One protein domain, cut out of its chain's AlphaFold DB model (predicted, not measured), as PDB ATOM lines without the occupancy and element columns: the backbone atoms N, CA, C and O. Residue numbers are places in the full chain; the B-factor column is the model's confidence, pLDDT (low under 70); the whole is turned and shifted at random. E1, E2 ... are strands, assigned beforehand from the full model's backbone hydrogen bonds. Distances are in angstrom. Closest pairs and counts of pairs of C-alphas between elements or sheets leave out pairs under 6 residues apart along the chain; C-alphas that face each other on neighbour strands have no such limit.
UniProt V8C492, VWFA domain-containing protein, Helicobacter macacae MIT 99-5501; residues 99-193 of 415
ATOM      1  N   PRO A  99       5.087  29.884  16.006       63.31
ATOM      2  CA  PRO A  99       3.859  30.613  16.270       63.31
ATOM      3  C   PRO A  99       2.696  29.621  16.323       63.31
ATOM      4  O   PRO A  99       2.532  28.814  15.408       63.31
ATOM      5  N   LYS A 100       1.855  29.693  17.364       58.38
ATOM      6  CA  LYS A 100       0.689  28.795  17.522       58.38
ATOM      7  C   LYS A 100      -0.262  28.814  16.313       58.38
ATOM      8  O   LYS A 100      -1.046  27.890  16.144       58.38
ATOM      9  N   SER A 101      -0.199  29.860  15.490       73.81
ATOM     10  CA  SER A 101      -1.020  30.078  14.298       73.81
ATOM     11  C   SER A 101      -0.345  29.700  12.969       73.81
ATOM     12  O   SER A 101      -0.910  29.995  11.913       73.81
ATOM     13  N   ALA A 102       0.848  29.096  12.980       84.75
ATOM     14  CA  ALA A 102       1.557  28.734  11.754       84.75
ATOM     15  C   ALA A 102       0.880  27.562  11.017       84.75
ATOM     16  O   ALA A 102       0.437  26.587  11.626       84.75
ATOM     17  N   ILE A 103       0.836  27.634   9.685       91.00
ATOM     18  CA  ILE A 103       0.415  26.517   8.832       91.00
ATOM     19  C   ILE A 103       1.590  25.546   8.719       91.00
ATOM     20  O   ILE A 103       2.634  25.899   8.173       91.00
ATOM     21  N   ASN A 104       1.422  24.316   9.196       90.75
ATOM     22  CA  ASN A 104       2.441  23.277   9.056       90.75
ATOM     23  C   ASN A 104       2.361  22.650   7.659       90.75
ATOM     24  O   ASN A 104       1.436  21.891   7.358       90.75
ATOM     25  N   ALA A 105       3.326  22.965   6.796       93.38
ATOM     26  CA  ALA A 105       3.423  22.372   5.471       93.38
ATOM     27  C   ALA A 105       3.972  20.943   5.563       93.38
ATOM     28  O   ALA A 105       5.007  20.688   6.180       93.38
ATOM     29  N   SER A 106       3.277  20.008   4.917       93.38
ATOM     30  CA  SER A 106       3.693  18.605   4.847       93.38
ATOM     31  C   SER A 106       4.527  18.346   3.593       93.38
ATOM     32  O   SER A 106       4.348  19.014   2.571       93.38
ATOM     33  N   ASN A 107       5.415  17.351   3.644       95.50
ATOM     34  CA  ASN A 107       6.192  16.942   2.475       95.50
ATOM     35  C   ASN A 107       5.266  16.580   1.297       95.50
ATOM     36  O   ASN A 107       4.243  15.924   1.479       95.50
ATOM     37  N   GLN A 108       5.634  17.022   0.098       95.44
ATOM     38  CA  GLN A 108       4.920  16.898  -1.176       95.44
ATOM     39  C   GLN A 108       3.519  17.534  -1.219       95.44
ATOM     40  O   GLN A 108       2.799  17.367  -2.204       95.44
ATOM     41  N   SER A 109       3.130  18.303  -0.199       96.56
ATOM     42  CA  SER A 109       1.840  18.996  -0.188       96.56
ATOM     43  C   SER A 109       1.814  20.210  -1.124       96.56
ATOM     44  O   SER A 109       2.848  20.716  -1.571       96.56
ATOM     45  N   THR A 110       0.605  20.682  -1.434       97.19
ATOM     46  CA  THR A 110       0.383  21.945  -2.143       97.19
ATOM     47  C   THR A 110      -0.582  22.812  -1.345       97.19
ATOM     48  O   THR A 110      -1.665  22.362  -0.973       97.19
ATOM     49  N   ILE A 111      -0.185  24.056  -1.094       96.69
ATOM     50  CA  ILE A 111      -0.998  25.090  -0.455       96.69
ATOM     51  C   ILE A 111      -1.438  26.069  -1.542       96.69
ATOM     52  O   ILE A 111      -0.616  26.551  -2.312       96.69
ATOM     53  N   ASP A 112      -2.729  26.373  -1.612       95.56
ATOM     54  CA  ASP A 112      -3.253  27.365  -2.551       95.56
ATOM     55  C   ASP A 112      -3.438  28.705  -1.845       95.56
ATOM     56  O   ASP A 112      -4.269  28.811  -0.938       95.56
ATOM     57  N   SER A 113      -2.665  29.715  -2.255       94.00
ATOM     58  CA  SER A 113      -2.687  31.039  -1.625       94.00
ATOM     59  C   SER A 113      -4.061  31.708  -1.713       94.00
ATOM     60  O   SER A 113      -4.497  32.371  -0.774       94.00
ATOM     61  N   THR A 114      -4.813  31.461  -2.791       93.50
ATOM     62  CA  THR A 114      -6.128  32.096  -3.010       93.50
ATOM     63  C   THR A 114      -7.188  31.678  -1.992       93.50
ATOM     64  O   THR A 114      -8.186  32.374  -1.824       93.50
ATOM     65  N   LYS A 115      -6.959  30.578  -1.265       94.12
ATOM     66  CA  LYS A 115      -7.847  30.104  -0.195       94.12
ATOM     67  C   LYS A 115      -7.684  30.879   1.117       94.12
ATOM     68  O   LYS A 115      -8.452  30.642   2.045       94.12
ATOM     69  N   TYR A 116      -6.712  31.789   1.203       90.94
ATOM     70  CA  TYR A 116      -6.401  32.560   2.405       90.94
ATOM     71  C   TYR A 116      -6.520  34.062   2.126       90.94
ATOM     72  O   TYR A 116      -5.637  34.682   1.537       90.94
ATOM     73  N   THR A 117      -7.602  34.681   2.594       86.81
ATOM     74  CA  THR A 117      -7.816  36.135   2.461       86.81
ATOM     75  C   THR A 117      -6.831  36.960   3.293       86.81
ATOM     76  O   THR A 117      -6.578  38.122   2.989       86.81
ATOM     77  N   ASP A 118      -6.253  36.354   4.328       86.25
ATOM     78  CA  ASP A 118      -5.271  36.906   5.261       86.25
ATOM     79  C   ASP A 118      -3.860  36.325   5.032       86.25
ATOM     80  O   ASP A 118      -3.029  36.324   5.943       86.25
ATOM     81  N   ALA A 119      -3.565  35.826   3.822       85.25
ATOM     82  CA  ALA A 119      -2.297  35.161   3.505       85.25
ATOM     83  C   ALA A 119      -1.073  35.970   3.960       85.25
ATOM     84  O   ALA A 119      -0.166  35.403   4.561       85.25
ATOM     85  N   LYS A 120      -1.060  37.295   3.753       84.50
ATOM     86  CA  LYS A 120       0.073  38.172   4.110       84.50
ATOM     87  C   LYS A 120       0.403  38.222   5.608       84.50
ATOM     88  O   LYS A 120       1.525  38.564   5.963       84.50
ATOM     89  N   THR A 121      -0.545  37.895   6.484       83.81
ATOM     90  CA  THR A 121      -0.342  37.894   7.946       83.81
ATOM     91  C   THR A 121      -0.151  36.495   8.525       83.81
ATOM     92  O   THR A 121       0.121  36.353   9.716       83.81
ATOM     93  N   ARG A 122      -0.303  35.448   7.709       88.75
ATOM     94  CA  ARG A 122      -0.035  34.066   8.115       88.75
ATOM     95  C   ARG A 122       1.436  33.729   7.945       88.75
ATOM     96  O   ARG A 122       2.156  34.393   7.213       88.75
ATOM     97  N   THR A 123       1.863  32.658   8.597       91.50
ATOM     98  CA  THR A 123       3.201  32.087   8.440       91.50
ATOM     99  C   THR A 123       3.091  30.607   8.112       91.50
ATOM    100  O   THR A 123       2.145  29.931   8.528       91.50
ATOM    101  N   ILE A 124       4.058  30.099   7.354       93.62
ATOM    102  CA  ILE A 124       4.209  28.665   7.103       93.62
ATOM    103  C   ILE A 124       5.411  28.158   7.892       93.62
ATOM    104  O   ILE A 124       6.487  28.757   7.856       93.62
ATOM    105  N   ALA A 125       5.220  27.039   8.578       91.56
ATOM    106  CA  ALA A 125       6.285  26.245   9.159       91.56
ATOM    107  C   ALA A 125       6.549  25.024   8.273       91.56
ATOM    108  O   ALA A 125       5.622  24.324   7.859       91.56
ATOM    109  N   PHE A 126       7.817  24.763   7.978       90.50
ATOM    110  CA  PHE A 126       8.253  23.636   7.165       90.50
ATOM    111  C   PHE A 126       9.593  23.121   7.686       90.50
ATOM    112  O   PHE A 126      10.503  23.907   7.945       90.50
ATOM    113  N   ASN A 127       9.700  21.803   7.868       83.12
ATOM    114  CA  ASN A 127      10.895  21.152   8.407       83.12
ATOM    115  C   ASN A 127      11.412  21.809   9.713       83.12
ATOM    116  O   ASN A 127      12.577  22.175   9.844       83.12
ATOM    117  N   GLY A 128      10.501  22.044  10.664       76.38
ATOM    118  CA  GLY A 128      10.823  22.628  11.972       76.38
ATOM    119  C   GLY A 128      11.209  24.113  11.964       76.38
ATOM    120  O   GLY A 128      11.617  24.624  13.002       76.38
ATOM    121  N   SER A 129      11.082  24.813  10.829       80.81
ATOM    122  CA  SER A 129      11.440  26.232  10.696       80.81
ATOM    123  C   SER A 129      10.301  27.062  10.109       80.81
ATOM    124  O   SER A 129       9.603  26.618   9.200       80.81
ATOM    125  N   VAL A 130      10.131  28.293  10.599       89.06
ATOM    126  CA  VAL A 130       9.241  29.283   9.971       89.06
ATOM    127  C   VAL A 130       9.906  29.843   8.716       89.06
ATOM    128  O   VAL A 130      11.093  30.174   8.718       89.06
ATOM    129  N   LEU A 131       9.135  29.957   7.637       92.94
ATOM    130  CA  LEU A 131       9.601  30.497   6.366       92.94
ATOM    131  C   LEU A 131       9.435  32.018   6.328       92.94
ATOM    132  O   LEU A 131       8.347  32.533   6.564       92.94
ATOM    133  N   TYR A 132      10.507  32.722   5.962       92.62
ATOM    134  CA  TYR A 132      10.516  34.185   5.798       92.62
ATOM    135  C   TYR A 132      10.859  34.633   4.369       92.62
ATOM    136  O   TYR A 132      10.862  35.830   4.072       92.62
ATOM    137  N   GLY A 133      11.132  33.676   3.475       94.12
ATOM    138  CA  GLY A 133      11.568  33.919   2.102       94.12
ATOM    139  C   GLY A 133      13.079  33.847   1.915       94.12
ATOM    140  O   GLY A 133      13.776  33.166   2.677       94.12
ATOM    141  N   GLY A 134      13.575  34.483   0.855       94.69
ATOM    142  CA  GLY A 134      14.928  34.245   0.370       94.69
ATOM    143  C   GLY A 134      15.490  35.306  -0.569       94.69
ATOM    144  O   GLY A 134      14.794  36.178  -1.092       94.69
ATOM    145  N   ILE A 135      16.794  35.193  -0.773       95.12
ATOM    146  CA  ILE A 135      17.652  36.073  -1.554       95.12
ATOM    147  C   ILE A 135      17.943  35.387  -2.880       95.12
ATOM    148  O   ILE A 135      18.274  34.203  -2.900       95.12
ATOM    149  N   PHE A 136      17.807  36.122  -3.976       93.75
ATOM    150  CA  PHE A 136      18.069  35.611  -5.315       93.75
ATOM    151  C   PHE A 136      19.502  35.086  -5.435       93.75
ATOM    152  O   PHE A 136      20.455  35.793  -5.105       93.75
ATOM    153  N   ASP A 137      19.641  33.860  -5.927       90.88
ATOM    154  CA  ASP A 137      20.935  33.231  -6.160       90.88
ATOM    155  C   ASP A 137      21.382  33.481  -7.603       90.88
ATOM    156  O   ASP A 137      20.924  32.829  -8.541       90.88
ATOM    157  N   ASN A 138      22.297  34.436  -7.779       79.38
ATOM    158  CA  ASN A 138      22.831  34.813  -9.087       79.38
ATOM    159  C   ASN A 138      23.761  33.758  -9.712       79.38
ATOM    160  O   ASN A 138      24.185  33.936 -10.853       79.38
ATOM    161  N   THR A 139      24.082  32.679  -8.991       77.50
ATOM    162  CA  THR A 139      24.923  31.588  -9.502       77.50
ATOM    163  C   THR A 139      24.131  30.541 -10.287       77.50
ATOM    164  O   THR A 139      24.716  29.713 -10.983       77.50
ATOM    165  N   SER A 140      22.797  30.587 -10.213       70.12
ATOM    166  CA  SER A 140      21.900  29.647 -10.877       70.12
ATOM    167  C   SER A 140      21.187  30.297 -12.060       70.12
ATOM    168  O   SER A 140      20.707  31.423 -11.982       70.12
ATOM    169  N   ASN A 141      21.033  29.542 -13.151       65.75
ATOM    170  CA  ASN A 141      20.208  29.950 -14.295       65.75
ATOM    171  C   ASN A 141      18.694  29.818 -14.020       65.75
ATOM    172  O   ASN A 141      17.880  30.089 -14.902       65.75
ATOM    173  N   ALA A 142      18.299  29.363 -12.826       74.38
ATOM    174  CA  ALA A 142      16.905  29.246 -12.411       74.38
ATOM    175  C   ALA A 142      16.449  30.485 -11.621       74.38
ATOM    176  O   ALA A 142      17.259  31.163 -10.996       74.38
ATOM    177  N   ASN A 143      15.133  30.740 -11.573       88.56
ATOM    178  CA  ASN A 143      14.512  31.699 -10.645       88.56
ATOM    179  C   ASN A 143      14.574  31.176  -9.194       88.56
ATOM    180  O   ASN A 143      13.546  30.899  -8.570       88.56
ATOM    181  N   LEU A 144      15.795  30.979  -8.702       93.81
ATOM    182  CA  LEU A 144      16.142  30.372  -7.431       93.81
ATOM    183  C   LEU A 144      16.439  31.460  -6.403       93.81
ATOM    184  O   LEU A 144      17.226  32.375  -6.639       93.81
ATOM    185  N   TYR A 145      15.833  31.313  -5.237       95.56
ATOM    186  CA  TYR A 145      16.089  32.127  -4.064       95.56
ATOM    187  C   TYR A 145      16.464  31.207  -2.909       95.56
ATOM    188  O   TYR A 145      15.907  30.119  -2.760       95.56
ATOM    189  N   LEU A 146      17.389  31.645  -2.069       94.75
ATOM    190  CA  LEU A 146      17.848  30.902  -0.906       94.75
ATOM    191  C   LEU A 146      17.515  31.680   0.360       94.75
ATOM    192  O   LEU A 146      17.724  32.887   0.444       94.75
ATOM    193  N   SER A 147      16.992  30.982   1.359       94.50
ATOM    194  CA  SER A 147      16.859  31.513   2.722       94.50
ATOM    195  C   SER A 147      18.184  32.084   3.246       94.50
ATOM    196  O   SER A 147      19.265  31.744   2.769       94.50
ATOM    197  N   ALA A 148      18.120  32.956   4.257       92.44
ATOM    198  CA  ALA A 148      19.311  33.624   4.791       92.44
ATOM    199  C   ALA A 148      20.352  32.659   5.380       92.44
ATOM    200  O   ALA A 148      21.540  32.970   5.366       92.44
ATOM    201  N   ASP A 149      19.906  31.525   5.920       90.06
ATOM    202  CA  ASP A 149      20.770  30.438   6.387       90.06
ATOM    203  C   ASP A 149      21.112  29.435   5.277       90.06
ATOM    204  O   ASP A 149      21.796  28.455   5.538       90.06
ATOM    205  N   ARG A 150      20.635  29.690   4.051       90.88
ATOM    206  CA  ARG A 150      20.788  28.886   2.838       90.88
ATOM    207  C   ARG A 150      20.341  27.426   3.007       90.88
ATOM    208  O   ARG A 150      20.811  26.584   2.253       90.88
ATOM    209  N   ARG A 151      19.450  27.102   3.955       89.88
ATOM    210  CA  ARG A 151      18.952  25.724   4.182       89.88
ATOM    211  C   ARG A 151      17.677  25.399   3.412       89.88
ATOM    212  O   ARG A 151      17.428  24.244   3.079       89.88
ATOM    213  N   ILE A 152      16.876  26.415   3.123       93.56
ATOM    214  CA  ILE A 152      15.669  26.327   2.300       93.56
ATOM    215  C   ILE A 152      15.905  27.029   0.968       93.56
ATOM    216  O   ILE A 152      16.382  28.171   0.945       93.56
ATOM    217  N   SER A 153      15.523  26.372  -0.124       94.56
ATOM    218  CA  SER A 153      15.412  26.979  -1.445       94.56
ATOM    219  C   SER A 153      13.961  27.250  -1.818       94.56
ATOM    220  O   SER A 153      13.050  26.507  -1.451       94.56
ATOM    221  N   TYR A 154      13.769  28.326  -2.572       96.25
ATOM    222  CA  TYR A 154      12.500  28.755  -3.133       96.25
ATOM    223  C   TYR A 154      12.698  28.936  -4.637       96.25
ATOM    224  O   TYR A 154      13.451  29.808  -5.069       96.25
ATOM    225  N   THR A 155      12.037  28.112  -5.437       95.50
ATOM    226  CA  THR A 155      12.137  28.144  -6.896       95.50
ATOM    227  C   THR A 155      10.797  28.547  -7.475       95.50
ATOM    228  O   THR A 155       9.798  27.846  -7.309       95.50
ATOM    229  N   LEU A 156      10.766  29.670  -8.187       92.56
ATOM    230  CA  LEU A 156       9.577  30.065  -8.931       92.56
ATOM    231  C   LEU A 156       9.520  29.245 -10.226       92.56
ATOM    232  O   LEU A 156      10.284  29.486 -11.159       92.56
ATOM    233  N   THR A 157       8.653  28.233 -10.245       88.38
ATOM    234  CA  THR A 157       8.610  27.226 -11.323       88.38
ATOM    235  C   THR A 157       7.752  27.652 -12.506       88.38
ATOM    236  O   THR A 157       8.114  27.374 -13.640       88.38
ATOM    237  N   ASN A 158       6.654  28.364 -12.246       81.12
ATOM    238  CA  ASN A 158       5.734  28.888 -13.253       81.12
ATOM    239  C   ASN A 158       5.281  30.290 -12.833       81.12
ATOM    240  O   ASN A 158       4.935  30.475 -11.668       81.12
ATOM    241  N   GLY A 159       5.221  31.239 -13.770       85.50
ATOM    242  CA  GLY A 159       4.661  32.575 -13.536       85.50
ATOM    243  C   GLY A 159       5.662  33.624 -13.036       85.50
ATOM    244  O   GLY A 159       6.864  33.527 -13.284       85.50
ATOM    245  N   THR A 160       5.145  34.657 -12.366       88.12
ATOM    246  CA  THR A 160       5.914  35.791 -11.818       88.12
ATOM    247  C   THR A 160       5.798  35.843 -10.293       88.12
ATOM    248  O   THR A 160       5.065  35.065  -9.689       88.12
ATOM    249  N   LEU A 161       6.516  36.776  -9.655       88.69
ATOM    250  CA  LEU A 161       6.378  37.041  -8.217       88.69
ATOM    251  C   LEU A 161       4.981  37.552  -7.824       88.69
ATOM    252  O   LEU A 161       4.672  37.560  -6.640       88.69
ATOM    253  N   ASP A 162       4.144  37.938  -8.787       87.81
ATOM    254  CA  ASP A 162       2.790  38.448  -8.546       87.81
ATOM    255  C   ASP A 162       1.698  37.432  -8.890       87.81
ATOM    256  O   ASP A 162       0.522  37.690  -8.633       87.81
ATOM    257  N   ASN A 163       2.067  36.303  -9.500       88.38
ATOM    258  CA  ASN A 163       1.176  35.183  -9.773       88.38
ATOM    259  C   ASN A 163       1.994  33.986 -10.278       88.38
ATOM    260  O   ASN A 163       2.319  33.906 -11.469       88.38
ATOM    261  N   GLY A 164       2.345  33.057  -9.390       92.12
ATOM    262  CA  GLY A 164       3.122  31.888  -9.786       92.12
ATOM    263  C   GLY A 164       3.030  30.695  -8.845       92.12
ATOM    264  O   GLY A 164       2.341  30.721  -7.827       92.12
ATOM    265  N   THR A 165       3.740  29.626  -9.195       96.12
ATOM    266  CA  THR A 165       3.914  28.459  -8.323       96.12
ATOM    267  C   THR A 165       5.304  28.484  -7.721       96.12
ATOM    268  O   THR A 165       6.306  28.291  -8.425       96.12
ATOM    269  N   LEU A 166       5.354  28.682  -6.407       97.06
ATOM    270  CA  LEU A 166       6.582  28.610  -5.637       97.06
ATOM    271  C   LEU A 166       6.804  27.171  -5.181       97.06
ATOM    272  O   LEU A 166       5.968  26.596  -4.488       97.06
ATOM    273  N   GLU A 167       7.920  26.577  -5.578       96.81
ATOM    274  CA  GLU A 167       8.383  25.298  -5.052       96.81
ATOM    275  C   GLU A 167       9.390  25.562  -3.931       96.81
ATOM    276  O   GLU A 167      10.370  26.274  -4.135       96.81
ATOM    277  N   ILE A 168       9.153  24.989  -2.755       97.19
ATOM    278  CA  ILE A 168      10.003  25.157  -1.577       97.19
ATOM    279  C   ILE A 168      10.663  23.817  -1.279       97.19
ATOM    280  O   ILE A 168       9.969  22.801  -1.202       97.19
ATOM    281  N   LYS A 169      11.989  23.795  -1.108       94.88
ATOM    282  CA  LYS A 169      12.742  22.574  -0.778       94.88
ATOM    283  C   LYS A 169      13.655  22.791   0.415       94.88
ATOM    284  O   LYS A 169      14.363  23.791   0.492       94.88
ATOM    285  N   ALA A 170      13.676  21.811   1.307       92.38
ATOM    286  CA  ALA A 170      14.693  21.689   2.335       92.38
ATOM    287  C   ALA A 170      15.931  21.027   1.715       92.38
ATOM    288  O   ALA A 170      15.849  19.916   1.182       92.38
ATOM    289  N   ILE A 171      17.059  21.741   1.708       88.75
ATOM    290  CA  ILE A 171      18.238  21.374   0.915       88.75
ATOM    291  C   ILE A 171      18.899  20.101   1.447       88.75
ATOM    292  O   ILE A 171      19.264  19.236   0.651       88.75
ATOM    293  N   CYS A 172      19.014  19.949   2.767       84.69
ATOM    294  CA  CYS A 172      19.669  18.781   3.356       84.69
ATOM    295  C   CYS A 172      18.714  17.584   3.502       84.69
ATOM    296  O   CYS A 172      19.128  16.434   3.363       84.69
ATOM    297  N   GLU A 173      17.426  17.833   3.731       83.75
ATOM    298  CA  GLU A 173      16.429  16.818   4.092       83.75
ATOM    299  C   GLU A 173      15.663  16.266   2.886       83.75
ATOM    300  O   GLU A 173      14.903  15.307   3.020       83.75
ATOM    301  N   LYS A 174      15.852  16.855   1.696       82.62
ATOM    302  CA  LYS A 174      15.188  16.466   0.436       82.62
ATOM    303  C   LYS A 174      13.653  16.459   0.511       82.62
ATOM    304  O   LYS A 174      12.996  15.824  -0.311       82.62
ATOM    305  N   GLN A 175      13.077  17.170   1.477       92.06
ATOM    306  CA  GLN A 175      11.640  17.408   1.563       92.06
ATOM    307  C   GLN A 175      11.270  18.623   0.718       92.06
ATOM    308  O   GLN A 175      12.056  19.564   0.588       92.06
ATOM    309  N   SER A 176      10.055  18.642   0.182       96.00
ATOM    310  CA  SER A 176       9.548  19.792  -0.563       96.00
ATOM    311  C   SER A 176       8.054  19.989  -0.379       96.00
ATOM    312  O   SER A 176       7.349  19.076   0.028       96.00
ATOM    313  N   PHE A 177       7.553  21.173  -0.696       97.69
ATOM    314  CA  PHE A 177       6.128  21.427  -0.895       97.69
ATOM    315  C   PHE A 177       5.958  22.572  -1.899       97.69
ATOM    316  O   PHE A 177       6.940  23.181  -2.337       97.69
ATOM    317  N   LYS A 178       4.720  22.851  -2.307       97.75
ATOM    318  CA  LYS A 178       4.415  23.920  -3.265       97.75
ATOM    319  C   LYS A 178       3.397  24.903  -2.710       97.75
ATOM    320  O   LYS A 178       2.491  24.515  -1.975       97.75
ATOM    321  N   ILE A 179       3.515  26.157  -3.130       97.50
ATOM    322  CA  ILE A 179       2.477  27.173  -2.976       97.50
ATOM    323  C   ILE A 179       2.011  27.572  -4.376       97.50
ATOM    324  O   ILE A 179       2.800  28.108  -5.156       97.50
ATOM    325  N   SER A 180       0.755  27.285  -4.718       96.69
ATOM    326  CA  SER A 180       0.140  27.740  -5.969       96.69
ATOM    327  C   SER A 180      -0.450  29.137  -5.810       96.69
ATOM    328  O   SER A 180      -0.897  29.503  -4.718       96.69
ATOM    329  N   ASN A 181      -0.491  29.892  -6.912       95.31
ATOM    330  CA  ASN A 181      -0.989  31.272  -6.952       95.31
ATOM    331  C   ASN A 181      -0.269  32.187  -5.944       95.31
ATOM    332  O   ASN A 181      -0.872  33.082  -5.355       95.31
ATOM    333  N   PHE A 182       1.012  31.913  -5.701       95.38
ATOM    334  CA  PHE A 182       1.853  32.680  -4.803       95.38
ATOM    335  C   PHE A 182       2.035  34.099  -5.333       95.38
ATOM    336  O   PHE A 182       2.339  34.302  -6.513       95.38
ATOM    337  N   ARG A 183       1.906  35.057  -4.420       94.69
ATOM    338  CA  ARG A 183       2.293  36.451  -4.602       94.69
ATOM    339  C   ARG A 183       3.326  36.809  -3.550       94.69
ATOM    340  O   ARG A 183       3.239  36.347  -2.414       94.69
ATOM    341  N   ASN A 184       4.289  37.648  -3.903       94.25
ATOM    342  CA  ASN A 184       5.348  38.039  -2.986       94.25
ATOM    343  C   ASN A 184       4.761  38.641  -1.698       94.25
ATOM    344  O   ASN A 184       3.896  39.519  -1.744       94.25
ATOM    345  N   GLY A 185       5.214  38.146  -0.547       92.62
ATOM    346  CA  GLY A 185       4.680  38.502   0.767       92.62
ATOM    347  C   GLY A 185       3.507  37.641   1.247       92.62
ATOM    348  O   GLY A 185       3.157  37.728   2.425       92.62
ATOM    349  N   ASP A 186       2.917  36.782   0.408       94.44
ATOM    350  CA  ASP A 186       1.978  35.767   0.888       94.44
ATOM    351  C   ASP A 186       2.683  34.861   1.912       94.44
ATOM    352  O   ASP A 186       3.846  34.479   1.757       94.44
ATOM    353  N   PHE A 187       1.970  34.531   2.987       93.81
ATOM    354  CA  PHE A 187       2.466  33.751   4.124       93.81
ATOM    355  C   PHE A 187       3.722  34.328   4.787       93.81
ATOM    356  O   PHE A 187       4.510  33.579   5.370       93.81
ATOM    357  N   ASN A 188       3.910  35.651   4.695       91.56
ATOM    358  CA  ASN A 188       5.081  36.366   5.202       91.56
ATOM    359  C   ASN A 188       6.409  35.923   4.539       91.56
ATOM    360  O   ASN A 188       7.494  36.138   5.090       91.56
ATOM    361  N   ILE A 189       6.327  35.316   3.348       95.25
ATOM    362  CA  ILE A 189       7.463  34.854   2.546       95.25
ATOM    363  C   ILE A 189       7.802  35.933   1.517       95.25
ATOM    364  O   ILE A 189       7.039  36.176   0.582       95.25
ATOM    365  N   TYR A 190       8.971  36.557   1.665       95.19
ATOM    366  CA  TYR A 190       9.435  37.617   0.767       95.19
ATOM    367  C   TYR A 190      10.677  37.180  -0.008       95.19
ATOM    368  O   TYR A 190      11.705  36.823   0.571       95.19
ATOM    369  N   LEU A 191      10.583  37.210  -1.333       95.31
ATOM    370  CA  LEU A 191      11.673  36.906  -2.251       95.31
ATOM    371  C   LEU A 191      12.239  38.215  -2.797       95.31
ATOM    372  O   LEU A 191      11.496  39.050  -3.313       95.31
ATOM    373  N   SER A 192      13.552  38.405  -2.685       94.19
ATOM    374  CA  SER A 192      14.201  39.650  -3.101       94.19
ATOM    375  C   SER A 192      15.495  39.406  -3.866       94.19
ATOM    376  O   SER A 192      16.237  38.463  -3.601       94.19
ATOM    377  N   LYS A 193      15.784  40.311  -4.805       93.50
ATOM    378  CA  LYS A 193      17.055  40.381  -5.540       93.50
ATOM    379  C   LYS A 193      18.082  41.311  -4.887       93.50
ATOM    380  O   LYS A 193      19.205  41.391  -5.366       93.50
TER     381      LYS A 193
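What this domain is: This is residues 99 to 193 of the 415 residues of the protein "VWFA domain-containing protein" of Helicobacter macacae MIT 99-5501 (UniProt V8C492). A single strongly twisted sheet of seven strands is curled like part of a barrel, with the long strands E5, E6 and E7 making one wall and the short strands E3 and E8 opposite them, joined through E4. The curl is not closed: E1 and E8 are its two edges, and the short strand E2 lies outside the sheet's order, on the open side across from E6 and E7. The printed part has 95 residues with no named helix and eight named strands, E1 to E8 along the chain; under half of the residues, 40 of 95, are in named elements, and the class is all strand. The sheet's order is E1, E7, E6, E5, E4, E3, E8, mixed. The whole is compact, with a radius of gyration of the C-alphas of 12.0 A and spans of 35 by 27 by 21 A.

Where its parts are: E1 is residues 110 to 112, 6.5 A long, and its C-alpha 110 is at (0.383, 21.945, -2.143). E2 is residues 124 to 126, 6.5 A. E3 is residues 133 to 136, 10.0 A, and E4 is residues 144 to 146, 6.8 A. E5, residues 152 to 160, is the longest strand by residues and measures 19.6 A; it bends by 72 degrees at residue 157. E6 is residues 163 to 170, 22.6 A, and E7 is residues 176 to 182, 15.6 A. E8 is residues 190 to 192, 6.5 A, ending with C-alpha 192 at (14.201, 39.650, -3.101).

How they stand to each other: E3 to E7 form a meander, each strand the antiparallel neighbour of the one before. In the hairpin E5 and E6, N 155 and O 167 are 2.8 A apart, within hydrogen-bond range. In the hairpin E6 and E7, N 179 and O 166 are 2.8 A apart. In the hairpin E4 and E5, N 154 and O 145 are 2.8 A apart. In the hairpin E3 and E4, N 146 and O 135 are 2.8 A apart. Edge strand E1 is parallel to E7 at 18 degrees, with N 111 and O 178 2.9 A apart. Edge strand E8 is parallel to E3 at 10 degrees, with N 136 and O 192 2.8 A apart. The pairing of E3 is staggered: residues 133 to 135 pair with E8, residues 135 to 136 with E4. E2 pairs with no named strand, but its residues 124 to 125 pair with residues 103 to 104, parallel, and its residues 125 to 126 with residues 129 to 130, antiparallel. E2 and E7 are apart.

The domain as a whole: The C-alphas of Lys 100 and Asn 141, the two farthest apart, are 37.3 A apart. The printed part has no cut. The link from E1 to E2, 11 residues, is long. The mean pLDDT of the printed part is 90.0; residues 99 to 100 and residue 141 are under 70.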